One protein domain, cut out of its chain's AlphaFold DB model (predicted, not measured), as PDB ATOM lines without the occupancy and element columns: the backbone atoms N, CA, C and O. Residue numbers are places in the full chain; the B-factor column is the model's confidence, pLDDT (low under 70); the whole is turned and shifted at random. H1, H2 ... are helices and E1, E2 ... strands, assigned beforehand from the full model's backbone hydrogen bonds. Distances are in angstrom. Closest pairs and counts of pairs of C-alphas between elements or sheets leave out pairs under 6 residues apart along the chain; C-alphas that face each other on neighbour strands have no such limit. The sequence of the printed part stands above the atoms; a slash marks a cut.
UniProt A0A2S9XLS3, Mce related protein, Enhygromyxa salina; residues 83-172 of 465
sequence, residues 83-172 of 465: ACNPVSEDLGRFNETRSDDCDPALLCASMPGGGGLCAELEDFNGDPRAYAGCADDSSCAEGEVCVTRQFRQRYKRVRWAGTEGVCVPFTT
ATOM      1  N   ALA A  83      75.797 170.159 204.769       92.56
ATOM      2  CA  ALA A  83      76.649 171.247 204.320       92.56
ATOM      3  C   ALA A  83      76.254 172.553 205.013       92.56
ATOM      4  O   ALA A  83      75.074 172.797 205.262       92.56
ATOM      5  N   CYS A  84      77.249 173.378 205.301       91.19
ATOM      6  CA  CYS A  84      77.069 174.719 205.828       91.19
ATOM      7  C   CYS A  84      78.189 175.630 205.333       91.19
ATOM      8  O   CYS A  84      79.251 175.171 204.900       91.19
ATOM      9  N   ASN A  85      77.963 176.937 205.407       88.56
ATOM     10  CA  ASN A  85      78.991 177.921 205.113       88.56
ATOM     11  C   ASN A  85      79.544 178.510 206.425       88.56
ATOM     12  O   ASN A  85      78.832 179.256 207.096       88.56
ATOM     13  N   PRO A  86      80.818 178.249 206.784       82.12
ATOM     14  CA  PRO A  86      81.416 178.759 208.018       82.12
ATOM     15  C   PRO A  86      81.437 180.286 208.113       82.12
ATOM     16  O   PRO A  86      81.594 180.827 209.199       82.12
ATOM     17  N   VAL A  87      81.322 180.995 206.986       80.31
ATOM     18  CA  VAL A  87      81.317 182.460 206.963       80.31
ATOM     19  C   VAL A  87      79.956 183.018 207.375       80.31
ATOM     20  O   VAL A  87      79.914 183.910 208.222       80.31
ATOM     21  N   SER A  88      78.865 182.485 206.819       80.94
ATOM     22  CA  SER A  88      77.503 182.955 207.105       80.94
ATOM     23  C   SER A  88      76.887 182.296 208.341       80.94
ATOM     24  O   SER A  88      76.021 182.893 208.969       80.94
ATOM     25  N   GLU A  89      77.335 181.101 208.740       80.12
ATOM     26  CA  GLU A  89      76.877 180.434 209.969       80.12
ATOM     27  C   GLU A  89      77.547 180.946 211.251       80.12
ATOM     28  O   GLU A  89      77.064 180.667 212.352       80.12
ATOM     29  N   ASP A  90      78.657 181.683 211.149       68.81
ATOM     30  CA  ASP A  90      79.394 182.138 212.325       68.81
ATOM     31  C   ASP A  90      78.659 183.270 213.064       68.81
ATOM     32  O   ASP A  90      78.550 184.408 212.590       68.81
ATOM     33  N   LEU A  91      78.202 182.955 214.280       64.44
ATOM     34  CA  LEU A  91      77.585 183.869 215.243       64.44
ATOM     35  C   LEU A  91      78.575 184.969 215.673       64.44
ATOM     36  O   LEU A  91      79.183 184.902 216.740       64.44
ATOM     37  N   GLY A  92      78.742 186.003 214.848       53.31
ATOM     38  CA  GLY A  92      79.649 187.120 215.134       53.31
ATOM     39  C   GLY A  92      80.118 187.934 213.928       53.31
ATOM     40  O   GLY A  92      80.735 188.984 214.120       53.31
ATOM     41  N   ARG A  93      79.820 187.513 212.692       57.62
ATOM     42  CA  ARG A  93      80.070 188.336 211.499       57.62
ATOM     43  C   ARG A  93      78.862 189.224 211.204       57.62
ATOM     44  O   ARG A  93      77.919 188.818 210.547       57.62
ATOM     45  N   PHE A  94      78.913 190.469 211.677       48.81
ATOM     46  CA  PHE A  94      77.814 191.443 211.565       48.81
ATOM     47  C   PHE A  94      77.473 191.896 210.131       48.81
ATOM     48  O   PHE A  94      76.474 192.585 209.944       48.81
ATOM     49  N   ASN A  95      78.286 191.536 209.133       53.16
ATOM     50  CA  ASN A  95      78.164 192.046 207.763       53.16
ATOM     51  C   ASN A  95      77.523 191.058 206.774       53.16
ATOM     52  O   ASN A  95      77.322 191.431 205.620       53.16
ATOM     53  N   GLU A  96      77.206 189.831 207.193       60.16
ATOM     54  CA  GLU A  96      76.537 188.837 206.347       60.16
ATOM     55  C   GLU A  96      75.249 188.345 207.014       60.16
ATOM     56  O   GLU A  96      75.159 188.243 208.238       60.16
ATOM     57  N   THR A  97      74.221 188.076 206.209       68.50
ATOM     58  CA  THR A  97      72.973 187.486 206.697       68.50
ATOM     59  C   THR A  97      73.215 186.019 207.028       68.50
ATOM     60  O   THR A  97      73.750 185.277 206.205       68.50
ATOM     61  N   ARG A  98      72.816 185.599 208.231       73.31
ATOM     62  CA  ARG A  98      72.953 184.209 208.662       73.31
ATOM     63  C   ARG A  98      72.072 183.290 207.814       73.31
ATOM     64  O   ARG A  98      70.896 183.587 207.621       73.31
ATOM     65  N   SER A  99      72.653 182.201 207.313       76.75
ATOM     66  CA  SER A  99      71.963 181.193 206.492       76.75
ATOM     67  C   SER A  99      71.096 180.234 207.317       76.75
ATOM     68  O   SER A  99      70.099 179.732 206.807       76.75
ATOM     69  N   ASP A 100      71.435 180.031 208.596       79.62
ATOM     70  CA  ASP A 100      70.803 179.073 209.510       79.62
ATOM     71  C   ASP A 100      70.732 177.645 208.924       79.62
ATOM     72  O   ASP A 100      69.767 176.930 209.158       79.62
ATOM     73  N   ASP A 101      71.744 177.203 208.172       85.69
ATOM     74  CA  ASP A 101      71.829 175.880 207.532       85.69
ATOM     75  C   ASP A 101      71.967 174.741 208.554       85.69
ATOM     76  O   ASP A 101      71.447 173.630 208.357       85.69
ATOM     77  N   CYS A 102      72.661 175.024 209.661       86.69
ATOM     78  CA  CYS A 102      72.836 174.099 210.769       86.69
ATOM     79  C   CYS A 102      71.702 174.222 211.788       86.69
ATOM     80  O   CYS A 102      71.289 175.315 212.170       86.69
ATOM     81  N   ASP A 103      71.251 173.070 212.290       81.81
ATOM     82  CA  ASP A 103      70.417 172.991 213.492       81.81
ATOM     83  C   ASP A 103      71.077 173.822 214.615       81.81
ATOM     84  O   ASP A 103      72.292 173.713 214.785       81.81
ATOM     85  N   PRO A 104      70.338 174.634 215.395       75.88
ATOM     86  CA  PRO A 104      70.925 175.493 216.427       75.88
ATOM     87  C   PRO A 104      71.764 174.774 217.500       75.88
ATOM     88  O   PRO A 104      72.456 175.437 218.272       75.88
ATOM     89  N   ALA A 105      71.667 173.444 217.619       75.31
ATOM     90  CA  ALA A 105      72.545 172.643 218.477       75.31
ATOM     91  C   ALA A 105      73.904 172.274 217.839       75.31
ATOM     92  O   ALA A 105      74.802 171.842 218.557       75.31
ATOM     93  N   LEU A 106      74.057 172.433 216.523       85.06
ATOM     94  CA  LEU A 106      75.258 172.097 215.761       85.06
ATOM     95  C   LEU A 106      76.089 173.353 215.467       85.06
ATOM     96  O   LEU A 106      75.557 174.452 215.315       85.06
ATOM     97  N   LEU A 107      77.403 173.180 215.355       87.25
ATOM     98  CA  LEU A 107      78.327 174.213 214.877       87.25
ATOM     99  C   LEU A 107      78.665 173.972 213.403       87.25
ATOM    100  O   LEU A 107      78.622 172.836 212.948       87.25
ATOM    101  N   CYS A 108      79.041 175.006 212.653       89.31
ATOM    102  CA  CYS A 108      79.563 174.810 211.299       89.31
ATOM    103  C   CYS A 108      81.086 174.623 211.348       89.31
ATOM    104  O   CYS A 108      81.826 175.590 211.536       89.31
ATOM    105  N   ALA A 109      81.556 173.379 211.229       88.94
ATOM    106  CA  ALA A 109      82.979 173.053 211.242       88.94
ATOM    107  C   ALA A 109      83.575 173.274 209.851       88.94
ATOM    108  O   ALA A 109      83.016 172.823 208.851       88.94
ATOM    109  N   SER A 110      84.716 173.960 209.782       87.25
ATOM    110  CA  SER A 110      85.434 174.153 208.518       87.25
ATOM    111  C   SER A 110      86.153 172.866 208.126       87.25
ATOM    112  O   SER A 110      86.875 172.295 208.941       87.25
ATOM    113  N   MET A 111      85.978 172.423 206.881       87.00
ATOM    114  CA  MET A 111      86.581 171.179 206.398       87.00
ATOM    115  C   MET A 111      87.861 171.436 205.583       87.00
ATOM    116  O   MET A 111      87.952 172.444 204.867       87.00
ATOM    117  N   PRO A 112      88.842 170.513 205.620       80.69
ATOM    118  CA  PRO A 112      89.983 170.538 204.710       80.69
ATOM    119  C   PRO A 112      89.507 170.502 203.251       80.69
ATOM    120  O   PRO A 112      88.738 169.628 202.863       80.69
ATOM    121  N   GLY A 113      89.955 171.458 202.433       77.12
ATOM    122  CA  GLY A 113      89.522 171.588 201.032       77.12
ATOM    123  C   GLY A 113      88.421 172.627 200.779       77.12
ATOM    124  O   GLY A 113      88.094 172.877 199.622       77.12
ATOM    125  N   GLY A 114      87.928 173.296 201.826       81.19
ATOM    126  CA  GLY A 114      86.965 174.394 201.726       81.19
ATOM    127  C   GLY A 114      85.517 173.968 201.981       81.19
ATOM    128  O   GLY A 114      85.154 172.802 201.847       81.19
ATOM    129  N   GLY A 115      84.684 174.941 202.361       86.62
ATOM    130  CA  GLY A 115      83.314 174.703 202.823       86.62
ATOM    131  C   GLY A 115      83.244 174.274 204.291       86.62
ATOM    132  O   GLY A 115      84.255 174.229 204.997       86.62
ATOM    133  N   GLY A 116      82.031 173.992 204.759       90.88
ATOM    134  CA  GLY A 116      81.793 173.530 206.117       90.88
ATOM    135  C   GLY A 116      80.766 172.414 206.188       90.88
ATOM    136  O   GLY A 116      79.929 172.244 205.297       90.88
ATOM    137  N   LEU A 117      80.845 171.649 207.272       93.81
ATOM    138  CA  LEU A 117      79.845 170.658 207.641       93.81
ATOM    139  C   LEU A 117      79.302 170.975 209.028       93.81
ATOM    140  O   LEU A 117      80.057 171.327 209.937       93.81
ATOM    141  N   CYS A 118      77.992 170.827 209.207       92.50
ATOM    142  CA  CYS A 118      77.405 170.919 210.532       92.50
ATOM    143  C   CYS A 118      77.953 169.780 211.385       92.50
ATOM    144  O   CYS A 118      77.898 168.614 210.987       92.50
ATOM    145  N   ALA A 119      78.460 170.123 212.558       92.06
ATOM    146  CA  ALA A 119      79.180 169.229 213.432       92.06
ATOM    147  C   ALA A 119      78.648 169.303 214.864       92.06
ATOM    148  O   ALA A 119      78.194 170.348 215.337       92.06
ATOM    149  N   GLU A 120      78.709 168.167 215.545       89.62
ATOM    150  CA  GLU A 120      78.415 168.033 216.966       89.62
ATOM    151  C   GLU A 120      79.722 167.746 217.704       89.62
ATOM    152  O   GLU A 120      80.493 166.877 217.290       89.62
ATOM    153  N   LEU A 121      79.985 168.509 218.765       89.62
ATOM    154  CA  LEU A 121      81.141 168.268 219.623       89.62
ATOM    155  C   LEU A 121      80.960 166.963 220.384       89.62
ATOM    156  O   LEU A 121      79.843 166.612 220.764       89.62
ATOM    157  N   GLU A 122      82.075 166.305 220.677       86.31
ATOM    158  CA  GLU A 122      82.091 165.236 221.661       86.31
ATOM    159  C   GLU A 122      81.537 165.738 223.005       86.31
ATOM    160  O   GLU A 122      81.794 166.871 223.443       86.31
ATOM    161  N   ASP A 123      80.753 164.880 223.654       80.31
ATOM    162  CA  ASP A 123      80.255 165.145 224.991       80.31
ATOM    163  C   ASP A 123      81.415 165.242 225.980       80.31
ATOM    164  O   ASP A 123      82.374 164.471 225.951       80.31
ATOM    165  N   PHE A 124      81.323 166.216 226.882       77.44
ATOM    166  CA  PHE A 124      82.364 166.434 227.871       77.44
ATOM    167  C   PHE A 124      82.447 165.242 228.834       77.44
ATOM    168  O   PHE A 124      81.498 164.950 229.558       77.44
ATOM    169  N   ASN A 125      83.611 164.595 228.880       73.56
ATOM    170  CA  ASN A 125      83.831 163.383 229.673       73.56
ATOM    171  C   ASN A 125      84.031 163.621 231.188       73.56
ATOM    172  O   ASN A 125      84.199 162.659 231.936       73.56
ATOM    173  N   GLY A 126      84.047 164.876 231.651       70.50
ATOM    174  CA  GLY A 126      84.248 165.225 233.060       70.50
ATOM    175  C   GLY A 126      85.690 165.562 233.467       70.50
ATOM    176  O   GLY A 126      85.867 166.207 234.500       70.50
ATOM    177  N   ASP A 127      86.713 165.213 232.675       73.44
ATOM    178  CA  ASP A 127      88.125 165.535 232.950       73.44
ATOM    179  C   ASP A 127      88.718 166.450 231.860       73.44
ATOM    180  O   ASP A 127      89.114 165.980 230.792       73.44
ATOM    181  N   PRO A 128      88.867 167.763 232.121       68.62
ATOM    182  CA  PRO A 128      89.454 168.698 231.159       68.62
ATOM    183  C   PRO A 128      90.889 168.350 230.742       68.62
ATOM    184  O   PRO A 128      91.321 168.769 229.674       68.62
ATOM    185  N   ARG A 129      91.639 167.596 231.560       74.69
ATOM    186  CA  ARG A 129      93.037 167.222 231.268       74.69
ATOM    187  C   ARG A 129      93.148 166.123 230.217       74.69
ATOM    188  O   ARG A 129      94.248 165.867 229.738       74.69
ATOM    189  N   ALA A 130      92.035 165.474 229.878       81.56
ATOM    190  CA  ALA A 130      91.980 164.520 228.777       81.56
ATOM    191  C   ALA A 130      92.126 165.198 227.402       81.56
ATOM    192  O   ALA A 130      92.347 164.505 226.413       81.56
ATOM    193  N   TYR A 131      92.035 166.531 227.342       86.88
ATOM    194  CA  TYR A 131      92.043 167.310 226.110       86.88
ATOM    195  C   TYR A 131      93.245 168.251 226.061       86.88
ATOM    196  O   TYR A 131      93.670 168.807 227.077       86.88
ATOM    197  N   ALA A 132      93.805 168.438 224.865       89.12
ATOM    198  CA  ALA A 132      94.910 169.365 224.661       89.12
ATOM    199  C   ALA A 132      94.428 170.816 224.799       89.12
ATOM    200  O   ALA A 132      93.358 171.174 224.309       89.12
ATOM    201  N   GLY A 133      95.223 171.663 225.453       89.94
ATOM    202  CA  GLY A 133      94.957 173.100 225.508       89.94
ATOM    203  C   GLY A 133      95.219 173.773 224.159       89.94
ATOM    204  O   GLY A 133      96.149 173.396 223.448       89.94
ATOM    205  N   CYS A 134      94.434 174.795 223.820       91.44
ATOM    206  CA  CYS A 134      94.565 175.531 222.563       91.44
ATOM    207  C   CYS A 134      94.323 177.033 222.729       91.44
ATOM    208  O   CYS A 134      93.550 177.475 223.585       91.44
ATOM    209  N   ALA A 135      94.981 177.819 221.876       88.12
ATOM    210  CA  ALA A 135      94.697 179.244 221.715       88.12
ATOM    211  C   ALA A 135      93.712 179.494 220.560       88.12
ATOM    212  O   ALA A 135      92.837 180.353 220.672       88.12
ATOM    213  N   ASP A 136      93.845 178.719 219.482       86.94
ATOM    214  CA  ASP A 136      93.040 178.779 218.265       86.94
ATOM    215  C   ASP A 136      92.942 177.398 217.592       86.94
ATOM    216  O   ASP A 136      93.586 176.436 218.021       86.94
ATOM    217  N   ASP A 137      92.138 177.307 216.529       83.44
ATOM    218  CA  ASP A 137      91.892 176.060 215.790       83.44
ATOM    219  C   ASP A 137      93.160 175.493 215.129       83.44
ATOM    220  O   ASP A 137      93.242 174.289 214.911       83.44
ATOM    221  N   SER A 138      94.181 176.317 214.853       85.69
ATOM    222  CA  SER A 138      95.440 175.843 214.255       85.69
ATOM    223  C   SER A 138      96.289 175.014 215.221       85.69
ATOM    224  O   SER A 138      97.199 174.301 214.801       85.69
ATOM    225  N   SER A 139      95.974 175.101 216.515       88.81
ATOM    226  CA  SER A 139      96.620 174.331 217.574       88.81
ATOM    227  C   SER A 139      96.027 172.925 217.742       88.81
ATOM    228  O   SER A 139      96.573 172.143 218.519       88.81
ATOM    229  N   CYS A 140      94.918 172.613 217.063       90.38
ATOM    230  CA  CYS A 140      94.177 171.363 217.220       90.38
ATOM    231  C   CYS A 140      94.408 170.391 216.059       90.38
ATOM    232  O   CYS A 140      94.828 170.787 214.969       90.38
ATOM    233  N   ALA A 141      94.170 169.101 216.304       90.50
ATOM    234  CA  ALA A 141      94.299 168.083 215.273       90.50
ATOM    235  C   ALA A 141      93.164 168.178 214.237       90.50
ATOM    236  O   ALA A 141      92.148 168.849 214.428       90.50
ATOM    237  N   GLU A 142      93.326 167.482 213.113       87.31
ATOM    238  CA  GLU A 142      92.257 167.357 212.123       87.31
ATOM    239  C   GLU A 142      91.035 166.661 212.748       87.31
ATOM    240  O   GLU A 142      91.167 165.614 213.380       87.31
ATOM    241  N   GLY A 143      89.845 167.248 212.580       89.00
ATOM    242  CA  GLY A 143      88.622 166.765 213.234       89.00
ATOM    243  C   GLY A 143      88.414 167.292 214.658       89.00
ATOM    244  O   GLY A 143      87.487 166.855 215.338       89.00
ATOM    245  N   GLU A 144      89.234 168.243 215.104       91.69
ATOM    246  CA  GLU A 144      89.060 168.959 216.365       91.69
ATOM    247  C   GLU A 144      88.832 170.456 216.126       91.69
ATOM    248  O   GLU A 144      89.267 171.028 215.125       91.69
ATOM    249  N   VAL A 145      88.149 171.110 217.065       90.12
ATOM    250  CA  VAL A 145      87.970 172.568 217.079       90.12
ATOM    251  C   VAL A 145      88.383 173.133 218.432       90.12
ATOM    252  O   VAL A 145      88.173 172.500 219.473       90.12
ATOM    253  N   CYS A 146      88.967 174.330 218.440       90.50
ATOM    254  CA  CYS A 146      89.399 174.970 219.670       90.50
ATOM    255  C   CYS A 146      88.213 175.630 220.383       90.50
ATOM    256  O   CYS A 146      87.743 176.725 220.044       90.50
ATOM    257  N   VAL A 147      87.737 174.987 221.448       89.25
ATOM    258  CA  VAL A 147      86.623 175.481 222.260       89.25
ATOM    259  C   VAL A 147      87.143 176.515 223.259       89.25
ATOM    260  O   VAL A 147      87.396 176.237 224.433       89.25
ATOM    261  N   THR A 148      87.309 177.748 222.784       88.19
ATOM    262  CA  THR A 148      87.702 178.904 223.604       88.19
ATOM    263  C   THR A 148      86.527 179.493 224.394       88.19
ATOM    264  O   THR A 148      85.355 179.187 224.163       88.19
ATOM    265  N   ARG A 149      86.808 180.432 225.309       84.19
ATOM    266  CA  ARG A 149      85.756 181.223 225.975       84.19
ATOM    267  C   ARG A 149      84.878 181.982 224.974       84.19
ATOM    268  O   ARG A 149      83.666 182.029 225.164       84.19
ATOM    269  N   GLN A 150      85.471 182.558 223.927       82.25
ATOM    270  CA  GLN A 150      84.725 183.263 222.879       82.25
ATOM    271  C   GLN A 150      83.852 182.285 222.089       82.25
ATOM    272  O   GLN A 150      82.680 182.565 221.852       82.25
ATOM    273  N   PHE A 151      84.378 181.100 221.765       84.75
ATOM    274  CA  PHE A 151      83.607 180.030 221.135       84.75
ATOM    275  C   PHE A 151      82.366 179.660 221.961       84.75
ATOM    276  O   PHE A 151      81.255 179.682 221.438       84.75
ATOM    277  N   ARG A 152      82.532 179.421 223.269       81.00
ATOM    278  CA  ARG A 152      81.429 179.098 224.198       81.00
ATOM    279  C   ARG A 152      80.387 180.213 224.318       81.00
ATOM    280  O   ARG A 152      79.208 179.942 224.517       81.00
ATOM    281  N   GLN A 153      80.806 181.473 224.207       78.31
ATOM    282  CA  GLN A 153      79.889 182.616 224.216       78.31
ATOM    283  C   GLN A 153      79.061 182.709 222.929       78.31
ATOM    284  O   GLN A 153      77.890 183.089 223.001       78.31
ATOM    285  N   ARG A 154      79.652 182.348 221.783       76.50
ATOM    286  CA  ARG A 154      78.957 182.272 220.490       76.50
ATOM    287  C   ARG A 154      77.981 181.095 220.459       76.50
ATOM    288  O   ARG A 154      76.791 181.288 220.233       76.50
ATOM    289  N   TYR A 155      78.453 179.894 220.780       76.81
ATOM    290  CA  TYR A 155      77.673 178.658 220.722       76.81
ATOM    291  C   TYR A 155      77.139 178.269 222.106       76.81
ATOM    292  O   TYR A 155      77.666 177.384 222.777       76.81
ATOM    293  N   LYS A 156      76.058 178.928 222.539       66.50
ATOM    294  CA  LYS A 156      75.507 178.808 223.908       66.50
ATOM    295  C   LYS A 156      75.073 177.395 224.334       66.50
ATOM    296  O   LYS A 156      74.897 177.167 225.526       66.50
ATOM    297  N   ARG A 157      74.877 176.468 223.390       68.88
ATOM    298  CA  ARG A 157      74.483 175.068 223.652       68.88
ATOM    299  C   ARG A 157      75.671 174.117 223.844       68.88
ATOM    300  O   ARG A 157      75.472 172.941 224.129       68.88
ATOM    301  N   VAL A 158      76.901 174.610 223.720       71.31
ATOM    302  CA  VAL A 158      78.116 173.813 223.915       71.31
ATOM    303  C   VAL A 158      78.309 173.514 225.402       71.31
ATOM    304  O   VAL A 158      78.527 174.418 226.207       71.31
ATOM    305  N   ARG A 159      78.266 172.225 225.767       67.69
ATOM    306  CA  ARG A 159      78.331 171.714 227.155       67.69
ATOM    307  C   ARG A 159      79.735 171.722 227.782       67.69
ATOM    308  O   ARG A 159      79.970 171.103 228.816       67.69
ATOM    309  N   TRP A 160      80.667 172.460 227.191       69.69
ATOM    310  CA  TRP A 160      82.049 172.547 227.645       69.69
ATOM    311  C   TRP A 160      82.244 173.734 228.585       69.69
ATOM    312  O   TRP A 160      81.898 174.864 228.248       69.69
ATOM    313  N   ALA A 161      82.809 173.497 229.769       63.16
ATOM    314  CA  ALA A 161      83.097 174.536 230.756       63.16
ATOM    315  C   ALA A 161      84.598 174.584 231.056       63.16
ATOM    316  O   ALA A 161      85.244 173.550 231.166       63.16
ATOM    317  N   GLY A 162      85.148 175.788 231.198       65.50
ATOM    318  CA  GLY A 162      86.568 175.994 231.473       65.50
ATOM    319  C   GLY A 162      86.997 177.432 231.197       65.50
ATOM    320  O   GLY A 162      86.303 178.182 230.501       65.50
ATOM    321  N   THR A 163      88.131 177.839 231.756       64.19
ATOM    322  CA  THR A 163      88.728 179.163 231.513       64.19
ATOM    323  C   THR A 163      89.660 179.167 230.308       64.19
ATOM    324  O   THR A 163      89.766 180.192 229.640       64.19
ATOM    325  N   GLU A 164      90.267 178.023 229.995       79.81
ATOM    326  CA  GLU A 164      91.211 177.854 228.889       79.81
ATOM    327  C   GLU A 164      90.518 177.272 227.644       79.81
ATOM    328  O   GLU A 164      89.377 176.786 227.711       79.81
ATOM    329  N   GLY A 165      91.158 177.432 226.485       87.88
ATOM    330  CA  GLY A 165      90.740 176.778 225.249       87.88
ATOM    331  C   GLY A 165      91.190 175.325 225.262       87.88
ATOM    332  O   GLY A 165      92.289 175.033 225.726       87.88
ATOM    333  N   VAL A 166      90.336 174.431 224.780       90.38
ATOM    334  CA  VAL A 166      90.636 173.000 224.661       90.38
ATOM    335  C   VAL A 166      90.261 172.508 223.271       90.38
ATOM    336  O   VAL A 166      89.241 172.937 222.728       90.38
ATOM    337  N   CYS A 167      91.093 171.647 222.698       92.00
ATOM    338  CA  CYS A 167      90.798 170.961 221.450       92.00
ATOM    339  C   CYS A 167      89.761 169.883 221.718       92.00
ATOM    340  O   CYS A 167      89.976 169.001 222.551       92.00
ATOM    341  N   VAL A 168      88.619 169.992 221.044       91.00
ATOM    342  CA  VAL A 168      87.498 169.072 221.218       91.00
ATOM    343  C   VAL A 168      87.206 168.392 219.887       91.00
ATOM    344  O   VAL A 168      86.958 169.103 218.905       91.00
ATOM    345  N   PRO A 169      87.200 167.049 219.842       92.19
ATOM    346  CA  PRO A 169      86.777 166.307 218.665       92.19
ATOM    347  C   PRO A 169      85.331 166.622 218.285       92.19
ATOM    348  O   PRO A 169      84.474 166.844 219.146       92.19
ATOM    349  N   PHE A 170      85.039 166.608 216.989       92.00
ATOM    350  CA  PHE A 170      83.680 166.759 216.485       92.00
ATOM    351  C   PHE A 170      83.312 165.656 215.496       92.00
ATOM    352  O   PHE A 170      84.158 165.046 214.845       92.00
ATOM    353  N   THR A 171      82.011 165.423 215.357       92.88
ATOM    354  CA  THR A 171      81.445 164.479 214.390       92.88
ATOM    355  C   THR A 171      80.536 165.214 213.414       92.88
ATOM    356  O   THR A 171      79.793 166.116 213.798       92.88
ATOM    357  N   THR A 172      80.616 164.860 212.133       93.25
ATOM    358  CA  THR A 172      79.824 165.475 211.052       93.25
ATOM    359  C   THR A 172      78.691 164.576 210.559       93.25
ATOM    360  O   THR A 172      77.775 165.059 209.890       93.25
TER     361      THR A 172
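Overview. This is residues 83 to 172 of the 465 residues of the protein "Mce related protein" of Enhygromyxa salina (UniProt A0A2S9XLS3). Little regular structure is present: long loops surround a small four-stranded sheet, curled like part of a barrel, and the short helix H1 only grazes it. The 90 printed residues, 27 of them in named elements, are of mixed class and give E1, E2, E3, H1, E4 along the chain; the antiparallel sheet runs E1, E2, E4, E3. The whole is compact, radius of gyration of the C-alphas 12.6 A, spanning 37 by 26 by 21 A.

Arrangement. E1, residues 107 to 110, and E2, residues 116 to 121, form a hairpin; N 107 and O 119 are within hydrogen-bond range at 2.9 A. E4, residues 165 to 171, is antiparallel to E2, N 120 to O 171 2.9 A, and to E3, residues 144 to 147, N 147 to O 166 2.8 A. H1, residues 149 to 154, has every O i to N i+4 pair within hydrogen-bond range.

Along the chain. E1 begins at C-alpha 107 (78.327, 174.213, 214.877). E2 measures 14.5 A and E4 18.9 A, ending at C-alpha 171 (81.445, 164.479, 214.390).

Size, cuts and confidence. The farthest C-alphas, Asn 95 and Asp 127, are 37.9 A apart. The printed part has no cut; E2 to E3 is a long link. Residues 90 to 97, 128, 156 to 157 and 159 to 163 have pLDDT under 70.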